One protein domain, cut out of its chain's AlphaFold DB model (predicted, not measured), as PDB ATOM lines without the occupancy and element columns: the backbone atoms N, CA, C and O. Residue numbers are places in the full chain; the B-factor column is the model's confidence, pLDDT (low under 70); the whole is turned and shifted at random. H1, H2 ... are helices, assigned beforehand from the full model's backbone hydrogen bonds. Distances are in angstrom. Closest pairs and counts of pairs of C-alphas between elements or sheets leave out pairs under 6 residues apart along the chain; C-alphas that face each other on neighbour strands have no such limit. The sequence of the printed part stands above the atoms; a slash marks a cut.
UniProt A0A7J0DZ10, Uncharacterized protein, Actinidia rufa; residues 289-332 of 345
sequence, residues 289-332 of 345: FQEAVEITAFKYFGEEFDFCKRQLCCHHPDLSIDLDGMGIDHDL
ATOM      1  N   PHE A 289      28.141  10.077  19.014       96.88
ATOM      2  CA  PHE A 289      26.824   9.448  19.127       96.88
ATOM      3  C   PHE A 289      26.747   8.213  18.235       96.88
ATOM      4  O   PHE A 289      26.200   7.194  18.652       96.88
ATOM      5  N   GLN A 290      27.290   8.306  17.022       96.50
ATOM      6  CA  GLN A 290      27.297   7.205  16.073       96.50
ATOM      7  C   GLN A 290      28.161   6.044  16.581       96.50
ATOM      8  O   GLN A 290      27.689   4.912  16.600       96.50
ATOM      9  N   GLU A 291      29.355   6.333  17.095       97.00
ATOM     10  CA  GLU A 291      30.254   5.362  17.718       97.00
ATOM     11  C   GLU A 291      29.600   4.706  18.942       97.00
ATOM     12  O   GLU A 291      29.570   3.483  19.049       97.00
ATOM     13  N   ALA A 292      28.979   5.487  19.833       96.56
ATOM     14  CA  ALA A 292      28.275   4.927  20.986       96.56
ATOM     15  C   ALA A 292      27.108   4.008  20.576       96.56
ATOM     16  O   ALA A 292      26.882   2.971  21.209       96.56
ATOM     17  N   VAL A 293      26.361   4.371  19.527       94.12
ATOM     18  CA  VAL A 293      25.288   3.534  18.970       94.12
ATOM     19  C   VAL A 293      25.857   2.260  18.355       94.12
ATOM     20  O   VAL A 293      25.294   1.196  18.592       94.12
ATOM     21  N   GLU A 294      26.960   2.343  17.617       93.31
ATOM     22  CA  GLU A 294      27.623   1.191  17.003       93.31
ATOM     23  C   GLU A 294      28.190   0.235  18.051       93.31
ATOM     24  O   GLU A 294      27.908  -0.956  17.976       93.31
ATOM     25  N   ILE A 295      28.874   0.740  19.080       92.56
ATOM     26  CA  ILE A 295      29.371  -0.066  20.204       92.56
ATOM     27  C   ILE A 295      28.208  -0.754  20.924       92.56
ATOM     28  O   ILE A 295      28.258  -1.950  21.204       92.56
ATOM     29  N   THR A 296      27.130  -0.017  21.207       90.50
ATOM     30  CA  THR A 296      25.965  -0.582  21.903       90.50
ATOM     31  C   THR A 296      25.249  -1.620  21.039       90.50
ATOM     32  O   THR A 296      24.844  -2.663  21.545       90.50
ATOM     33  N   ALA A 297      25.100  -1.358  19.738       84.44
ATOM     34  CA  ALA A 297      24.498  -2.295  18.800       84.44
ATOM     35  C   ALA A 297      25.368  -3.543  18.630       84.44
ATOM     36  O   ALA A 297      24.835  -4.645  18.648       84.44
ATOM     37  N   PHE A 298      26.687  -3.389  18.522       86.38
ATOM     38  CA  PHE A 298      27.629  -4.502  18.466       86.38
ATOM     39  C   PHE A 298      27.529  -5.368  19.719       86.38
ATOM     40  O   PHE A 298      27.387  -6.578  19.611       86.38
ATOM     41  N   LYS A 299      27.488  -4.752  20.904       86.06
ATOM     42  CA  LYS A 299      27.310  -5.479  22.160       86.06
ATOM     43  C   LYS A 299      25.979  -6.238  22.213       86.06
ATOM     44  O   LYS A 299      25.939  -7.405  22.580       86.06
ATOM     45  N   TYR A 300      24.890  -5.585  21.814       80.50
ATOM     46  CA  TYR A 300      23.554  -6.181  21.838       80.50
ATOM     47  C   TYR A 300      23.376  -7.299  20.797       80.50
ATOM     48  O   TYR A 300      22.761  -8.319  21.075       80.50
ATOM     49  N   PHE A 301      23.891  -7.124  19.579       79.12
ATOM     50  CA  PHE A 301      23.708  -8.092  18.491       79.12
ATOM     51  C   PHE A 301      24.839  -9.115  18.365       79.12
ATOM     52  O   PHE A 301      24.644 -10.114  17.681       79.12
ATOM     53  N   GLY A 302      25.998  -8.875  18.969       79.25
ATOM     54  CA  GLY A 302      27.072  -9.853  19.099       79.25
ATOM     55  C   GLY A 302      26.820 -10.725  20.321       79.25
ATOM     56  O   GLY A 302      26.214 -11.788  20.211       79.25
ATOM     57  N   GLU A 303      27.191 -10.210  21.495       75.31
ATOM     58  CA  GLU A 303      27.244 -10.977  22.749       75.31
ATOM     59  C   GLU A 303      25.888 -11.598  23.141       75.31
ATOM     60  O   GLU A 303      25.806 -12.795  23.418       75.31
ATOM     61  N   GLU A 304      24.788 -10.830  23.133       72.94
ATOM     62  CA  GLU A 304      23.472 -11.380  23.522       72.94
ATOM     63  C   GLU A 304      22.863 -12.294  22.443       72.94
ATOM     64  O   GLU A 304      22.048 -13.174  22.744       72.94
ATOM     65  N   PHE A 305      23.246 -12.123  21.175       77.00
ATOM     66  CA  PHE A 305      22.763 -12.997  20.108       77.00
ATOM     67  C   PHE A 305      23.508 -14.332  20.091       77.00
ATOM     68  O   PHE A 305      22.903 -15.359  19.771       77.00
ATOM     69  N   ASP A 306      24.781 -14.347  20.488       76.75
ATOM     70  CA  ASP A 306      25.550 -15.576  20.688       76.75
ATOM     71  C   ASP A 306      24.883 -16.487  21.717       76.75
ATOM     72  O   ASP A 306      24.729 -17.678  21.456       76.75
ATOM     73  N   PHE A 307      24.355 -15.928  22.809       77.69
ATOM     74  CA  PHE A 307      23.549 -16.686  23.769       77.69
ATOM     75  C   PHE A 307      22.346 -17.377  23.103       77.69
ATOM     76  O   PHE A 307      22.080 -18.557  23.337       77.69
ATOM     77  N   CYS A 308      21.630 -16.669  22.223       77.69
ATOM     78  CA  CYS A 308      20.492 -17.244  21.503       77.69
ATOM     79  C   CYS A 308      20.925 -18.346  20.525       77.69
ATOM     80  O   CYS A 308      20.227 -19.354  20.402       77.69
ATOM     81  N   LYS A 309      22.072 -18.174  19.851       79.00
ATOM     82  CA  LYS A 309      22.666 -19.210  18.992       79.00
ATOM     83  C   LYS A 309      23.017 -20.456  19.816       79.00
ATOM     84  O   LYS A 309      22.602 -21.544  19.429       79.00
ATOM     85  N   ARG A 310      23.656 -20.295  20.987       81.06
ATOM     86  CA  ARG A 310      23.976 -21.401  21.914       81.06
ATOM     87  C   ARG A 310      22.721 -22.161  22.354       81.06
ATOM     88  O   ARG A 310      22.646 -23.373  22.173       81.06
ATOM     89  N   GLN A 311      21.690 -21.454  22.817       81.56
ATOM     90  CA  GLN A 311      20.413 -22.062  23.222       81.56
ATOM     91  C   GLN A 311      19.745 -22.855  22.088       81.56
ATOM     92  O   GLN A 311      19.218 -23.947  22.314       81.56
ATOM     93  N   LEU A 312      19.776 -22.329  20.860       78.62
ATOM     94  CA  LEU A 312      19.200 -23.011  19.703       78.62
ATOM     95  C   LEU A 312      19.942 -24.323  19.396       78.62
ATOM     96  O   LEU A 312      19.291 -25.332  19.135       78.62
ATOM     97  N   CYS A 313      21.276 -24.322  19.490       79.94
ATOM     98  CA  CYS A 313      22.105 -25.513  19.303       79.94
ATOM     99  C   CYS A 313      21.874 -26.571  20.389       79.94
ATOM    100  O   CYS A 313      21.735 -27.748  20.063       79.94
ATOM    101  N   CYS A 314      21.774 -26.169  21.661       80.56
ATOM    102  CA  CYS A 314      21.535 -27.099  22.769       80.56
ATOM    103  C   CYS A 314      20.169 -27.796  22.667       80.56
ATOM    104  O   CYS A 314      20.049 -28.982  22.970       80.56
ATOM    105  N   HIS A 315      19.127 -27.072  22.248       83.81
ATOM    106  CA  HIS A 315      17.769 -27.616  22.182       83.81
ATOM    107  C   HIS A 315      17.450 -28.353  20.878       83.81
ATOM    108  O   HIS A 315      16.562 -29.210  20.875       83.81
ATOM    109  N   HIS A 316      18.154 -28.043  19.787       81.44
ATOM    110  CA  HIS A 316      17.890 -28.610  18.467       81.44
ATOM    111  C   HIS A 316      19.183 -28.990  17.729       81.44
ATOM    112  O   HIS A 316      19.540 -28.354  16.735       81.44
ATOM    113  N   PRO A 317      19.892 -30.040  18.175       82.94
ATOM    114  CA  PRO A 317      21.133 -30.478  17.530       82.94
ATOM    115  C   PRO A 317      20.917 -31.049  16.115       82.94
ATOM    116  O   PRO A 317      21.863 -31.186  15.344       82.94
ATOM    117  N   ASP A 318      19.678 -31.399  15.762       84.88
ATOM    118  CA  ASP A 318      19.271 -31.922  14.455       84.88
ATOM    119  C   ASP A 318      19.102 -30.830  13.387       84.88
ATOM    120  O   ASP A 318      19.190 -31.100  12.185       84.88
ATOM    121  N   LEU A 319      18.898 -29.583  13.815       78.50
ATOM    122  CA  LEU A 319      18.975 -28.414  12.957       78.50
ATOM    123  C   LEU A 319      20.458 -28.188  12.641       78.50
ATOM    124  O   LEU A 319      21.153 -27.489  13.368       78.50
ATOM    125  N   SER A 320      20.935 -28.789  11.545       68.06
ATOM    126  CA  SER A 320      22.283 -28.606  10.987       68.06
ATOM    127  C   SER A 320      22.479 -27.168  10.484       68.06
ATOM    128  O   SER A 320      22.570 -26.897   9.281       68.06
ATOM    129  N   ILE A 321      22.433 -26.214  11.403       74.06
ATOM    130  CA  ILE A 321      22.724 -24.820  11.153       74.06
ATOM    131  C   ILE A 321      24.240 -24.745  11.130       74.06
ATOM    132  O   ILE A 321      24.890 -24.983  12.141       74.06
ATOM    133  N   ASP A 322      24.786 -24.474   9.951       75.00
ATOM    134  CA  ASP A 322      26.208 -24.224   9.771       75.00
ATOM    135  C   ASP A 322      26.608 -22.992  10.599       75.00
ATOM    136  O   ASP A 322      26.281 -21.851  10.253       75.00
ATOM    137  N   LEU A 323      27.234 -23.248  11.749       68.25
ATOM    138  CA  LEU A 323      27.676 -22.222  12.692       68.25
ATOM    139  C   LEU A 323      28.961 -21.539  12.216       68.25
ATOM    140  O   LEU A 323      29.181 -20.375  12.560       68.25
ATOM    141  N   ASP A 324      29.751 -22.209  11.369       68.88
ATOM    142  CA  ASP A 324      30.995 -21.665  10.818       68.88
ATOM    143  C   ASP A 324      30.698 -20.478   9.891       68.88
ATOM    144  O   ASP A 324      31.427 -19.485   9.865       68.88
ATOM    145  N   GLY A 325      29.550 -20.511   9.205       68.75
ATOM    146  CA  GLY A 325      29.043 -19.381   8.425       68.75
ATOM    147  C   GLY A 325      28.498 -18.211   9.257       68.75
ATOM    148  O   GLY A 325      28.280 -17.129   8.705       68.75
ATOM    149  N   MET A 326      28.255 -18.395  10.562       65.62
ATOM    150  CA  MET A 326      27.679 -17.371  11.451       65.62
ATOM    151  C   MET A 326      28.709 -16.660  12.334       65.62
ATOM    152  O   MET A 326      28.313 -15.804  13.131       65.62
ATOM    153  N   GLY A 327      29.999 -16.987  12.185       62.53
ATOM    154  CA  GLY A 327      31.089 -16.331  12.908       62.53
ATOM    155  C   GLY A 327      30.984 -16.495  14.423       62.53
ATOM    156  O   GLY A 327      31.181 -15.524  15.145       62.53
ATOM    157  N   ILE A 328      30.593 -17.681  14.900       67.50
ATOM    158  CA  ILE A 328      30.685 -18.002  16.328       67.50
ATOM    159  C   ILE A 328      32.157 -18.250  16.656       67.50
ATOM    160  O   ILE A 328      32.817 -19.024  15.965       67.50
ATOM    161  N   ASP A 329      32.658 -17.582  17.690       69.50
ATOM    162  CA  ASP A 329      34.013 -17.803  18.181       69.50
ATOM    163  C   ASP A 329      34.065 -19.133  18.948       69.50
ATOM    164  O   ASP A 329      33.459 -19.280  20.013       69.50
ATOM    165  N   HIS A 330      34.726 -20.133  18.364       70.62
ATOM    166  CA  HIS A 330      34.805 -21.490  18.921       70.62
ATOM    167  C   HIS A 330      35.634 -21.552  20.210       70.62
ATOM    168  O   HIS A 330      35.483 -22.503  20.979       70.62
ATOM    169  N   ASP A 331      36.464 -20.542  20.473       75.12
ATOM    170  CA  ASP A 331      37.290 -20.483  21.680       75.12
ATOM    171  C   ASP A 331      36.437 -20.227  22.938       75.12
ATOM    172  O   ASP A 331      36.682 -20.839  23.977       75.12
ATOM    173  N   LEU A 332      35.347 -19.454  22.825       66.06
ATOM    174  CA  LEU A 332      34.424 -19.185  23.941       66.06
ATOM    175  C   LEU A 332      33.582 -20.404  24.352       66.06
ATOM    176  O   LEU A 332      33.130 -20.486  25.490       66.06
TER     177      LEU A 332
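What this domain is: This is residues 289 to 332 of the 345 residues of an uncharacterized protein of Actinidia rufa (UniProt A0A7J0DZ10). Two helices of 13 residues, H1 and H2, follow each other end to end in one long, nearly straight rod, and from the far end of H2 an unnamed tail folds back alongside H2. H1 sticks out free at the other end. The printed part has 44 residues with two named helices, H1 then H2, and no named strand; the class is all helix. It is loose, with a radius of gyration of the C-alphas of 12.9 A, and spans 42 by 17 by 16 A.

How they stand to each other: H1, residues 289 to 301, and H2, residues 303 to 315, are near each other and meet only through their link. That link is tight, with one residue, Gly 302. Residues 289 to 301, which belong to H1, stand free, as do residues 314 to 320. In H1 every O i to N i+4 pair is within hydrogen-bond range; in H2 7 of 9 are.

Where its parts are: H1 runs 17.8 A from C-alpha 289 at (26.824, 9.448, 19.127). H2 runs 19.2 A to C-alpha 315 at (17.769, -27.616, 22.182).

The domain as a whole: The farthest C-alphas, those of Phe 289 and Asp 318, are 42.3 A apart. The printed part has no cut. Residues 316 to 332 hold no named element. Residues 320, 323 to 329 and 332 have pLDDT under 70.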